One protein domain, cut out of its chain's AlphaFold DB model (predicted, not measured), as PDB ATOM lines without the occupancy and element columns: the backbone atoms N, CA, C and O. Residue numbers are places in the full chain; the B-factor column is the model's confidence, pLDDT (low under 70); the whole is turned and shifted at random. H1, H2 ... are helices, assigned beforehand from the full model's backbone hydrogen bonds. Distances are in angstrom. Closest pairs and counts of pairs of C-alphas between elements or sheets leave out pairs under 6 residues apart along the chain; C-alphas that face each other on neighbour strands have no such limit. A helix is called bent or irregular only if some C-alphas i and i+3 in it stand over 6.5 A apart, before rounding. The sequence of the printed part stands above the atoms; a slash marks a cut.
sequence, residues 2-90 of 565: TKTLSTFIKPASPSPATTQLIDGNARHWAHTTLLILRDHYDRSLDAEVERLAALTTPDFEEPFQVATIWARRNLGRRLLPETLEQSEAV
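This is residues 2 to 90 of the 565 residues of an uncharacterized protein of Scophthalmus maximus (UniProt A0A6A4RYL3). One long helix, H2, makes the length of a rod; short H1 packs on its first part, and H3 and H4 form a loose pair near its other end. The printed part has 89 residues, 73 of them in four named helices, H1 to H4 in chain order, with no named strand; its class is all helix, and it is extended, with a radius of gyration of the C-alphas of 21.3 A and spans of 66 by 29 by 16 A.

Look at H2, residues 16 to 53: its residues 19 to 30 alone touch H1, residues 2 to 8, closest at C-alphas of Ser 6 and Asp 23, 4.9 A, at a steep tilt of 53 degrees, opposite ways. H3, residues 61 to 78, and H4, residues 81 to 90, are close but not clearly touching, closest at C-alphas of Thr 68 and Leu 84, 7.4 A; H2 is apart from both. O i to N i+4 pairs are within hydrogen-bond range throughout H1 and H4, 33 of 34 in H2, 12 of 14 in H3.

Find C-alpha 16 at (-14.603, -64.453, 235.301); H2 runs 55.3 A to C-alpha 53 at (-42.319, -17.619, 244.934). H3, 22.7 A long, kinks by 60 degrees near residue 72 and is irregular: C-alphas 74 and 77 are 9.4 A apart.

The farthest C-alphas, Ser 13 and Pro 58, are 66.8 A apart. The printed part has no cut; residues 56 to 58 are under pLDDT 70.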
ATOM      1  N   THR A   2     -22.915 -48.024 231.078       77.81
ATOM      2  CA  THR A   2     -22.351 -49.189 231.809       77.81
ATOM      3  C   THR A   2     -21.456 -50.101 230.960       77.81
ATOM      4  O   THR A   2     -20.295 -50.274 231.306       77.81
ATOM      5  N   LYS A   3     -21.935 -50.581 229.799       77.81
ATOM      6  CA  LYS A   3     -21.143 -51.403 228.850       77.81
ATOM      7  C   LYS A   3     -19.819 -50.758 228.404       77.81
ATOM      8  O   LYS A   3     -18.873 -51.466 228.086       77.81
ATOM      9  N   THR A   4     -19.756 -49.428 228.344       80.12
ATOM     10  CA  THR A   4     -18.547 -48.674 227.974       80.12
ATOM     11  C   THR A   4     -17.550 -48.655 229.133       80.12
ATOM     12  O   THR A   4     -16.362 -48.861 228.930       80.12
ATOM     13  N   LEU A   5     -18.043 -48.468 230.359       78.81
ATOM     14  CA  LEU A   5     -17.230 -48.471 231.578       78.81
ATOM     15  C   LEU A   5     -16.667 -49.870 231.873       78.81
ATOM     16  O   LEU A   5     -15.473 -50.002 232.134       78.81
ATOM     17  N   SER A   6     -17.484 -50.922 231.744       82.75
ATOM     18  CA  SER A   6     -17.054 -52.307 231.995       82.75
ATOM     19  C   SER A   6     -16.124 -52.894 230.926       82.75
ATOM     20  O   SER A   6     -15.532 -53.944 231.153       82.75
ATOM     21  N   THR A   7     -15.941 -52.214 229.787       85.31
ATOM     22  CA  THR A   7     -14.978 -52.595 228.731       85.31
ATOM     23  C   THR A   7     -13.750 -51.680 228.643       85.31
ATOM     24  O   THR A   7     -12.812 -51.988 227.901       85.31
ATOM     25  N   PHE A   8     -13.726 -50.584 229.411       87.00
ATOM     26  CA  PHE A   8     -12.598 -49.651 229.482       87.00
ATOM     27  C   PHE A   8     -11.430 -50.225 230.298       87.00
ATOM     28  O   PHE A   8     -10.279 -50.158 229.870       87.00
ATOM     29  N   ILE A   9     -11.722 -50.841 231.450       83.31
ATOM     30  CA  ILE A   9     -10.718 -51.485 232.305       83.31
ATOM     31  C   ILE A   9     -10.453 -52.904 231.792       83.31
ATOM     32  O   ILE A   9     -11.340 -53.755 231.810       83.31
ATOM     33  N   LYS A  10      -9.215 -53.168 231.363       87.75
ATOM     34  CA  LYS A  10      -8.759 -54.480 230.882       87.75
ATOM     35  C   LYS A  10      -7.652 -55.007 231.804       87.75
ATOM     36  O   LYS A  10      -6.517 -54.550 231.679       87.75
ATOM     37  N   PRO A  11      -7.949 -55.914 232.753       88.12
ATOM     38  CA  PRO A  11      -6.928 -56.485 233.628       88.12
ATOM     39  C   PRO A  11      -5.966 -57.377 232.829       88.12
ATOM     40  O   PRO A  11      -6.382 -58.062 231.898       88.12
ATOM     41  N   ALA A  12      -4.687 -57.399 233.219       89.06
ATOM     42  CA  ALA A  12      -3.637 -58.143 232.512       89.06
ATOM     43  C   ALA A  12      -3.842 -59.674 232.509       89.06
ATOM     44  O   ALA A  12      -3.342 -60.361 231.623       89.06
ATOM     45  N   SER A  13      -4.600 -60.201 233.476       91.44
ATOM     46  CA  SER A  13      -5.072 -61.588 233.511       91.44
ATOM     47  C   SER A  13      -6.574 -61.593 233.838       91.44
ATOM     48  O   SER A  13      -6.946 -61.514 235.013       91.44
ATOM     49  N   PRO A  14      -7.462 -61.577 232.825       89.94
ATOM     50  CA  PRO A  14      -8.904 -61.513 233.039       89.94
ATOM     51  C   PRO A  14      -9.460 -62.872 233.482       89.94
ATOM     52  O   PRO A  14      -9.508 -63.825 232.707       89.94
ATOM     53  N   SER A  15      -9.947 -62.943 234.721       95.06
ATOM     54  CA  SER A  15     -10.745 -64.067 235.227       95.06
ATOM     55  C   SER A  15     -12.243 -63.718 235.256       95.06
ATOM     56  O   SER A  15     -12.585 -62.537 235.401       95.06
ATOM     57  N   PRO A  16     -13.162 -64.705 235.204       94.19
ATOM     58  CA  PRO A  16     -14.603 -64.453 235.301       94.19
ATOM     59  C   PRO A  16     -14.998 -63.626 236.534       94.19
ATOM     60  O   PRO A  16     -15.834 -62.732 236.426       94.19
ATOM     61  N   ALA A  17     -14.339 -63.860 237.676       93.44
ATOM     62  CA  ALA A  17     -14.540 -63.087 238.899       93.44
ATOM     63  C   ALA A  17     -14.117 -61.614 238.734       93.44
ATOM     64  O   ALA A  17     -14.879 -60.716 239.088       93.44
ATOM     65  N   THR A  18     -12.951 -61.337 238.134       92.00
ATOM     66  CA  THR A  18     -12.527 -59.944 237.877       92.00
ATOM     67  C   THR A  18     -13.467 -59.220 236.913       92.00
ATOM     68  O   THR A  18     -13.799 -58.061 237.151       92.00
ATOM     69  N   THR A  19     -13.977 -59.901 235.883       90.94
ATOM     70  CA  THR A  19     -14.951 -59.327 234.943       90.94
ATOM     71  C   THR A  19     -16.281 -59.000 235.630       90.94
ATOM     72  O   THR A  19     -16.837 -57.927 235.400       90.94
ATOM     73  N   GLN A  20     -16.773 -59.876 236.515       93.44
ATOM     74  CA  GLN A  20     -17.981 -59.620 237.309       93.44
ATOM     75  C   GLN A  20     -17.807 -58.435 238.271       93.44
ATOM     76  O   GLN A  20     -18.711 -57.609 238.379       93.44
ATOM     77  N   LEU A  21     -16.646 -58.304 238.923       92.19
ATOM     78  CA  LEU A  21     -16.345 -57.166 239.800       92.19
ATOM     79  C   LEU A  21     -16.250 -55.842 239.022       92.19
ATOM     80  O   LEU A  21     -16.773 -54.827 239.480       92.19
ATOM     81  N   ILE A  22     -15.642 -55.848 237.830       91.75
ATOM     82  CA  ILE A  22     -15.557 -54.668 236.953       91.75
ATOM     83  C   ILE A  22     -16.950 -54.240 236.463       91.75
ATOM     84  O   ILE A  22     -17.271 -53.052 236.514       91.75
ATOM     85  N   ASP A  23     -17.803 -55.178 236.041       91.75
ATOM     86  CA  ASP A  23     -19.179 -54.867 235.628       91.75
ATOM     87  C   ASP A  23     -20.059 -54.424 236.811       91.75
ATOM     88  O   ASP A  23     -20.806 -53.454 236.694       91.75
ATOM     89  N   GLY A  24     -19.919 -55.056 237.980       91.69
ATOM     90  CA  GLY A  24     -20.586 -54.641 239.217       91.69
ATOM     91  C   GLY A  24     -20.230 -53.207 239.621       91.69
ATOM     92  O   GLY A  24     -21.126 -52.397 239.863       91.69
ATOM     93  N   ASN A  25     -18.940 -52.857 239.596       94.06
ATOM     94  CA  ASN A  25     -18.467 -51.494 239.845       94.06
ATOM     95  C   ASN A  25     -18.992 -50.505 238.786       94.06
ATOM     96  O   ASN A  25     -19.529 -49.454 239.130       94.06
ATOM     97  N   ALA A  26     -18.936 -50.860 237.498       92.50
ATOM     98  CA  ALA A  26     -19.455 -50.031 236.408       92.50
ATOM     99  C   ALA A  26     -20.970 -49.756 236.516       92.50
ATOM    100  O   ALA A  26     -21.424 -48.661 236.173       92.50
ATOM    101  N   ARG A  27     -21.757 -50.727 237.002       91.12
ATOM    102  CA  ARG A  27     -23.187 -50.555 237.314       91.12
ATOM    103  C   ARG A  27     -23.395 -49.677 238.545       91.12
ATOM    104  O   ARG A  27     -24.206 -48.757 238.481       91.12
ATOM    105  N   HIS A  28     -22.666 -49.937 239.632       93.62
ATOM    106  CA  HIS A  28     -22.771 -49.170 240.874       93.62
ATOM    107  C   HIS A  28     -22.426 -47.693 240.649       93.62
ATOM    108  O   HIS A  28     -23.250 -46.836 240.954       93.62
ATOM    109  N   TRP A  29     -21.283 -47.402 240.019       92.19
ATOM    110  CA  TRP A  29     -20.861 -46.043 239.665       92.19
ATOM    111  C   TRP A  29     -21.890 -45.320 238.788       92.19
ATOM    112  O   TRP A  29     -22.194 -44.154 239.025       92.19
ATOM    113  N   ALA A  30     -22.461 -46.003 237.789       89.81
ATOM    114  CA  ALA A  30     -23.473 -45.396 236.924       89.81
ATOM    115  C   ALA A  30     -24.768 -45.086 237.692       89.81
ATOM    116  O   ALA A  30     -25.370 -44.038 237.474       89.81
ATOM    117  N   HIS A  31     -25.179 -45.966 238.607       92.88
ATOM    118  CA  HIS A  31     -26.359 -45.763 239.444       92.88
ATOM    119  C   HIS A  31     -26.164 -44.628 240.461       92.88
ATOM    120  O   HIS A  31     -27.003 -43.733 240.523       92.88
ATOM    121  N   THR A  32     -25.051 -44.606 241.201       93.69
ATOM    122  CA  THR A  32     -24.772 -43.536 242.174       93.69
ATOM    123  C   THR A  32     -24.576 -42.186 241.493       93.69
ATOM    124  O   THR A  32     -25.116 -41.194 241.970       93.69
ATOM    125  N   THR A  33     -23.912 -42.136 240.333       91.44
ATOM    126  CA  THR A  33     -23.792 -40.902 239.536       91.44
ATOM    127  C   THR A  33     -25.159 -40.387 239.074       91.44
ATOM    128  O   THR A  33     -25.410 -39.189 239.149       91.44
ATOM    129  N   LEU A  34     -26.072 -41.269 238.644       91.62
ATOM    130  CA  LEU A  34     -27.439 -40.876 238.278       91.62
ATOM    131  C   LEU A  34     -28.250 -40.371 239.482       91.62
ATOM    132  O   LEU A  34     -28.979 -39.395 239.335       91.62
ATOM    133  N   LEU A  35     -28.103 -40.986 240.662       92.94
ATOM    134  CA  LEU A  35     -28.743 -40.502 241.891       92.94
ATOM    135  C   LEU A  35     -28.207 -39.128 242.312       92.94
ATOM    136  O   LEU A  35     -29.006 -38.248 242.605       92.94
ATOM    137  N   ILE A  36     -26.886 -38.920 242.285       90.38
ATOM    138  CA  ILE A  36     -26.247 -37.634 242.620       90.38
ATOM    139  C   ILE A  36     -26.687 -36.533 241.649       90.38
ATOM    140  O   ILE A  36     -26.992 -35.424 242.078       90.38
ATOM    141  N   LEU A  37     -26.741 -36.822 240.344       91.56
ATOM    142  CA  LEU A  37     -27.215 -35.856 239.351       91.56
ATOM    143  C   LEU A  37     -28.698 -35.531 239.546       91.56
ATOM    144  O   LEU A  37     -29.060 -34.362 239.478       91.56
ATOM    145  N   ARG A  38     -29.540 -36.533 239.822       93.31
ATOM    146  CA  ARG A  38     -30.956 -36.310 240.127       93.31
ATOM    147  C   ARG A  38     -31.128 -35.436 241.369       93.31
ATOM    148  O   ARG A  38     -31.750 -34.395 241.270       93.31
ATOM    149  N   ASP A  39     -30.543 -35.826 242.496       92.62
ATOM    150  CA  ASP A  39     -30.593 -35.086 243.765       92.62
ATOM    151  C   ASP A  39     -30.071 -33.643 243.618       92.62
ATOM    152  O   ASP A  39     -30.651 -32.706 244.162       92.62
ATOM    153  N   HIS A  40     -29.028 -33.434 242.810       91.56
ATOM    154  CA  HIS A  40     -28.551 -32.097 242.464       91.56
ATOM    155  C   HIS A  40     -29.575 -31.286 241.654       91.56
ATOM    156  O   HIS A  40     -29.785 -30.113 241.970       91.56
ATOM    157  N   TYR A  41     -30.200 -31.867 240.624       90.31
ATOM    158  CA  TYR A  41     -31.190 -31.162 239.805       90.31
ATOM    159  C   TYR A  41     -32.510 -30.928 240.547       90.31
ATOM    160  O   TYR A  41     -33.013 -29.811 240.484       90.31
ATOM    161  N   ASP A  42     -33.010 -31.909 241.300       89.69
ATOM    162  CA  ASP A  42     -34.224 -31.801 242.119       89.69
ATOM    163  C   ASP A  42     -34.072 -30.618 243.109       89.69
ATOM    164  O   ASP A  42     -34.864 -29.677 243.067       89.69
ATOM    165  N   ARG A  43     -32.959 -30.544 243.863       89.12
ATOM    166  CA  ARG A  43     -32.652 -29.392 244.747       89.12
ATOM    167  C   ARG A  43     -32.427 -28.069 244.009       89.12
ATOM    168  O   ARG A  43     -32.664 -27.004 244.575       89.12
ATOM    169  N   SER A  44     -31.910 -28.109 242.779       88.75
ATOM    170  CA  SER A  44     -31.697 -26.893 241.979       88.75
ATOM    171  C   SER A  44     -33.021 -26.324 241.468       88.75
ATOM    172  O   SER A  44     -33.153 -25.109 241.382       88.75
ATOM    173  N   LEU A  45     -33.997 -27.187 241.168       87.00
ATOM    174  CA  LEU A  45     -35.367 -26.791 240.854       87.00
ATOM    175  C   LEU A  45     -36.058 -26.217 242.094       87.00
ATOM    176  O   LEU A  45     -36.611 -25.126 242.007       87.00
ATOM    177  N   ASP A  46     -35.962 -26.887 243.248       86.12
ATOM    178  CA  ASP A  46     -36.523 -26.396 244.517       86.12
ATOM    179  C   ASP A  46     -36.043 -24.971 244.834       86.12
ATOM    180  O   ASP A  46     -36.852 -24.058 244.993       86.12
ATOM    181  N   ALA A  47     -34.724 -24.756 244.817       87.50
ATOM    182  CA  ALA A  47     -34.113 -23.461 245.103       87.50
ATOM    183  C   ALA A  47     -34.336 -22.399 244.006       87.50
ATOM    184  O   ALA A  47     -33.981 -21.238 244.214       87.50
ATOM    185  N   GLU A  48     -34.840 -22.758 242.821       86.56
ATOM    186  CA  GLU A  48     -35.274 -21.806 241.784       86.56
ATOM    187  C   GLU A  48     -36.757 -21.454 241.962       86.56
ATOM    188  O   GLU A  48     -37.111 -20.283 241.876       86.56
ATOM    189  N   VAL A  49     -37.613 -22.427 242.301       83.75
ATOM    190  CA  VAL A  49     -39.043 -22.189 242.563       83.75
ATOM    191  C   VAL A  49     -39.269 -21.402 243.855       83.75
ATOM    192  O   VAL A  49     -40.117 -20.517 243.869       83.75
ATOM    193  N   GLU A  50     -38.467 -21.618 244.900       84.62
ATOM    194  CA  GLU A  50     -38.457 -20.766 246.103       84.62
ATOM    195  C   GLU A  50     -38.138 -19.296 245.755       84.62
ATOM    196  O   GLU A  50     -38.766 -18.367 246.264       84.62
ATOM    197  N   ARG A  51     -37.211 -19.070 244.811       83.94
ATOM    198  CA  ARG A  51     -36.893 -17.727 244.297       83.94
ATOM    199  C   ARG A  51     -37.974 -17.157 243.381       83.94
ATOM    200  O   ARG A  51     -38.128 -15.942 243.368       83.94
ATOM    201  N   LEU A  52     -38.716 -17.989 242.647       80.62
ATOM    202  CA  LEU A  52     -39.906 -17.545 241.917       80.62
ATOM    203  C   LEU A  52     -41.005 -17.120 242.897       80.62
ATOM    204  O   LEU A  52     -41.486 -16.001 242.785       80.62
ATOM    205  N   ALA A  53     -41.319 -17.935 243.910       77.81
ATOM    206  CA  ALA A  53     -42.319 -17.619 244.934       77.81
ATOM    207  C   ALA A  53     -42.070 -16.248 245.588       77.81
ATOM    208  O   ALA A  53     -42.976 -15.422 245.659       77.81
ATOM    209  N   ALA A  54     -40.818 -15.957 245.958       79.38
ATOM    210  CA  ALA A  54     -40.404 -14.671 246.529       79.38
ATOM    211  C   ALA A  54     -40.505 -13.455 245.571       79.38
ATOM    212  O   ALA A  54     -40.275 -12.321 245.997       79.38
ATOM    213  N   LEU A  55     -40.816 -13.669 244.288       73.25
ATOM    214  CA  LEU A  55     -40.999 -12.642 243.254       73.25
ATOM    215  C   LEU A  55     -42.441 -12.577 242.709       73.25
ATOM    216  O   LEU A  55     -42.765 -11.642 241.975       73.25
ATOM    217  N   THR A  56     -43.290 -13.560 243.012       65.19
ATOM    218  CA  THR A  56     -44.565 -13.785 242.318       65.19
ATOM    219  C   THR A  56     -45.703 -12.929 242.884       65.19
ATOM    220  O   THR A  56     -46.238 -13.180 243.961       65.19
ATOM    221  N   THR A  57     -46.138 -11.940 242.099       62.72
ATOM    222  CA  THR A  57     -47.516 -11.417 242.137       62.72
ATOM    223  C   THR A  57     -48.516 -12.528 241.780       62.72
ATOM    224  O   THR A  57     -48.136 -13.421 241.033       62.72
ATOM    225  N   PRO A  58     -49.787 -12.490 242.229       61.53
ATOM    226  CA  PRO A  58     -50.705 -13.645 242.201       61.53
ATOM    227  C   PRO A  58     -51.131 -14.187 240.818       61.53
ATOM    228  O   PRO A  58     -51.967 -15.085 240.766       61.53
ATOM    229  N   ASP A  59     -50.570 -13.680 239.719       72.44
ATOM    230  CA  ASP A  59     -50.679 -14.267 238.385       72.44
ATOM    231  C   ASP A  59     -49.283 -14.696 237.893       72.44
ATOM    232  O   ASP A  59     -48.336 -13.904 237.874       72.44
ATOM    233  N   PHE A  60     -49.160 -15.975 237.533       80.94
ATOM    234  CA  PHE A  60     -47.936 -16.624 237.054       80.94
ATOM    235  C   PHE A  60     -47.976 -16.916 235.538       80.94
ATOM    236  O   PHE A  60     -46.939 -17.215 234.940       80.94
ATOM    237  N   GLU A  61     -49.145 -16.792 234.903       83.25
ATOM    238  CA  GLU A  61     -49.400 -17.249 233.533       83.25
ATOM    239  C   GLU A  61     -48.603 -16.439 232.498       83.25
ATOM    240  O   GLU A  61     -47.822 -17.001 231.728       83.25
ATOM    241  N   GLU A  62     -48.716 -15.106 232.513       84.50
ATOM    242  CA  GLU A  62     -47.985 -14.231 231.582       84.50
ATOM    243  C   GLU A  62     -46.445 -14.406 231.683       84.50
ATOM    244  O   GLU A  62     -45.806 -14.639 230.646       84.50
ATOM    245  N   PRO A  63     -45.815 -14.394 232.881       86.56
ATOM    246  CA  PRO A  63     -44.396 -14.728 233.031       86.56
ATOM    247  C   PRO A  63     -44.010 -16.089 232.431       86.56
ATOM    248  O   PRO A  63     -42.965 -16.201 231.775       86.56
ATOM    249  N   PHE A  64     -44.840 -17.120 232.616       89.06
ATOM    250  CA  PHE A  64     -44.576 -18.459 232.091       89.06
ATOM    251  C   PHE A  64     -44.717 -18.534 230.562       89.06
ATOM    252  O   PHE A  64     -43.903 -19.186 229.896       89.06
ATOM    253  N   GLN A  65     -45.664 -17.801 229.970       90.31
ATOM    254  CA  GLN A  65     -45.780 -17.665 228.516       90.31
ATOM    255  C   GLN A  65     -44.553 -16.965 227.908       90.31
ATOM    256  O   GLN A  65     -43.991 -17.458 226.922       90.31
ATOM    257  N   VAL A  66     -44.063 -15.878 228.516       90.25
ATOM    258  CA  VAL A  66     -42.835 -15.185 228.074       90.25
ATOM    259  C   VAL A  66     -41.615 -16.112 228.160       90.25
ATOM    260  O   VAL A  66     -40.841 -16.215 227.197       90.25
ATOM    261  N   ALA A  67     -41.468 -16.850 229.264       90.31
ATOM    262  CA  ALA A  67     -40.422 -17.860 229.424       90.31
ATOM    263  C   ALA A  67     -40.535 -18.980 228.371       90.31
ATOM    264  O   ALA A  67     -39.529 -19.386 227.783       90.31
ATOM    265  N   THR A  68     -41.753 -19.425 228.057       92.31
ATOM    266  CA  THR A  68     -42.042 -20.444 227.037       92.31
ATOM    267  C   THR A  68     -41.688 -19.974 225.625       92.31
ATOM    268  O   THR A  68     -41.069 -20.728 224.867       92.31
ATOM    269  N   ILE A  69     -42.005 -18.728 225.259       92.44
ATOM    270  CA  ILE A  69     -41.617 -18.129 223.969       92.44
ATOM    271  C   ILE A  69     -40.087 -18.076 223.853       92.44
ATOM    272  O   ILE A  69     -39.521 -18.499 222.836       92.44
ATOM    273  N   TRP A  70     -39.397 -17.632 224.909       94.31
ATOM    274  CA  TRP A  70     -37.934 -17.634 224.959       94.31
ATOM    275  C   TRP A  70     -37.363 -19.055 224.831       94.31
ATOM    276  O   TRP A  70     -36.462 -19.285 224.015       94.31
ATOM    277  N   ALA A  71     -37.897 -20.026 225.572       92.56
ATOM    278  CA  ALA A  71     -37.415 -21.404 225.579       92.56
ATOM    279  C   ALA A  71     -37.594 -22.070 224.207       92.56
ATOM    280  O   ALA A  71     -36.638 -22.636 223.670       92.56
ATOM    281  N   ARG A  72     -38.773 -21.929 223.584       91.44
ATOM    282  CA  ARG A  72     -39.048 -22.429 222.225       91.44
ATOM    283  C   ARG A  72     -38.083 -21.829 221.199       91.44
ATOM    284  O   ARG A  72     -37.543 -22.574 220.381       91.44
ATOM    285  N   ARG A  73     -37.790 -20.523 221.278       92.31
ATOM    286  CA  ARG A  73     -36.862 -19.839 220.356       92.31
ATOM    287  C   ARG A  73     -35.404 -20.289 220.510       92.31
ATOM    288  O   ARG A  73     -34.711 -20.421 219.507       92.31
ATOM    289  N   ASN A  74     -34.932 -20.521 221.738       91.50
ATOM    290  CA  ASN A  74     -33.519 -20.828 222.011       91.50
ATOM    291  C   ASN A  74     -33.189 -22.332 221.996       91.50
ATOM    292  O   ASN A  74     -32.074 -22.715 221.639       91.50
ATOM    293  N   LEU A  75     -34.131 -23.198 222.382       88.94
ATOM    294  CA  LEU A  75     -33.925 -24.651 222.467       88.94
ATOM    295  C   LEU A  75     -34.448 -25.397 221.228       88.94
ATOM    296  O   LEU A  75     -33.938 -26.473 220.897       88.94
ATOM    297  N   GLY A  76     -35.435 -24.830 220.523       88.56
ATOM    298  CA  GLY A  76     -36.003 -25.385 219.296       88.56
ATOM    299  C   GLY A  76     -36.414 -26.852 219.451       88.56
ATOM    300  O   GLY A  76     -37.074 -27.228 220.414       88.56
ATOM    301  N   ARG A  77     -35.950 -27.713 218.534       87.25
ATOM    302  CA  ARG A  77     -36.251 -29.162 218.512       87.25
ATOM    303  C   ARG A  77     -35.755 -29.961 219.734       87.25
ATOM    304  O   ARG A  77     -35.963 -31.169 219.771       87.25
ATOM    305  N   ARG A  78     -35.054 -29.337 220.688       85.19
ATOM    306  CA  ARG A  78     -34.603 -29.976 221.939       85.19
ATOM    307  C   ARG A  78     -35.587 -29.805 223.099       85.19
ATOM    308  O   ARG A  78     -35.408 -30.465 224.115       85.19
ATOM    309  N   LEU A  79     -36.574 -28.922 222.959       90.81
ATOM    310  CA  LEU A  79     -37.647 -28.717 223.924       90.81
ATOM    311  C   LEU A  79     -38.871 -29.513 223.463       90.81
ATOM    312  O   LEU A  79     -39.410 -29.246 222.389       90.81
ATOM    313  N   LEU A  80     -39.285 -30.506 224.250       91.31
ATOM    314  CA  LEU A  80     -40.502 -31.273 223.980       91.31
ATOM    315  C   LEU A  80     -41.715 -30.548 224.593       91.31
ATOM    316  O   LEU A  80     -41.553 -29.910 225.635       91.31
ATOM    317  N   PRO A  81     -42.926 -30.657 224.009       87.50
ATOM    318  CA  PRO A  81     -44.144 -30.108 224.614       87.50
ATOM    319  C   PRO A  81     -44.383 -30.640 226.036       87.50
ATOM    320  O   PRO A  81     -44.603 -29.853 226.947       87.50
ATOM    321  N   GLU A  82     -44.186 -31.947 226.230       91.12
ATOM    322  CA  GLU A  82     -44.219 -32.648 227.524       91.12
ATOM    323  C   GLU A  82     -43.282 -32.017 228.573       91.12
ATOM    324  O   GLU A  82     -43.607 -31.969 229.752       91.12
ATOM    325  N   THR A  83     -42.130 -31.470 228.162       89.25
ATOM    326  CA  THR A  83     -41.198 -30.789 229.080       89.25
ATOM    327  C   THR A  83     -41.724 -29.429 229.542       89.25
ATOM    328  O   THR A  83     -41.422 -29.022 230.661       89.25
ATOM    329  N   LEU A  84     -42.504 -28.728 228.709       90.38
ATOM    330  CA  LEU A  84     -43.164 -27.481 229.108       90.38
ATOM    331  C   LEU A  84     -44.299 -27.778 230.091       90.38
ATOM    332  O   LEU A  84     -44.255 -27.270 231.206       90.38
ATOM    333  N   GLU A  85     -45.211 -28.678 229.722       90.12
ATOM    334  CA  GLU A  85     -46.332 -29.146 230.555       90.12
ATOM    335  C   GLU A  85     -45.852 -29.670 231.923       90.12
ATOM    336  O   GLU A  85     -46.374 -29.288 232.970       90.12
ATOM    337  N   GLN A  86     -44.779 -30.469 231.945       87.50
ATOM    338  CA  GLN A  86     -44.174 -30.937 233.192       87.50
ATOM    339  C   GLN A  86     -43.561 -29.792 234.014       87.50
ATOM    340  O   GLN A  86     -43.664 -29.811 235.240       87.50
ATOM    341  N   SER A  87     -42.916 -28.804 233.380       87.62
ATOM    342  CA  SER A  87     -42.348 -27.656 234.103       87.62
ATOM    343  C   SER A  87     -43.430 -26.750 234.700       87.62
ATOM    344  O   SER A  87     -43.298 -26.325 235.843       87.62
ATOM    345  N   GLU A  88     -44.523 -26.541 233.969       89.19
ATOM    346  CA  GLU A  88     -45.704 -25.786 234.386       89.19
ATOM    347  C   GLU A  88     -46.339 -26.430 235.626       89.19
ATOM    348  O   GLU A  88     -46.419 -25.807 236.685       89.19
ATOM    349  N   ALA A  89     -46.658 -27.725 235.543       87.38
ATOM    350  CA  ALA A  89     -47.249 -28.488 236.640       87.38
ATOM    351  C   ALA A  89     -46.355 -28.538 237.895       87.38
ATOM    352  O   ALA A  89     -46.861 -28.441 239.014       87.38
ATOM    353  N   VAL A  90     -45.030 -28.662 237.734       83.94
ATOM    354  CA  VAL A  90     -44.078 -28.655 238.863       83.94
ATOM    355  C   VAL A  90     -44.025 -27.290 239.551       83.94
ATOM    356  O   VAL A  90     -43.956 -27.249 240.782       83.94
TER     357      VAL A  90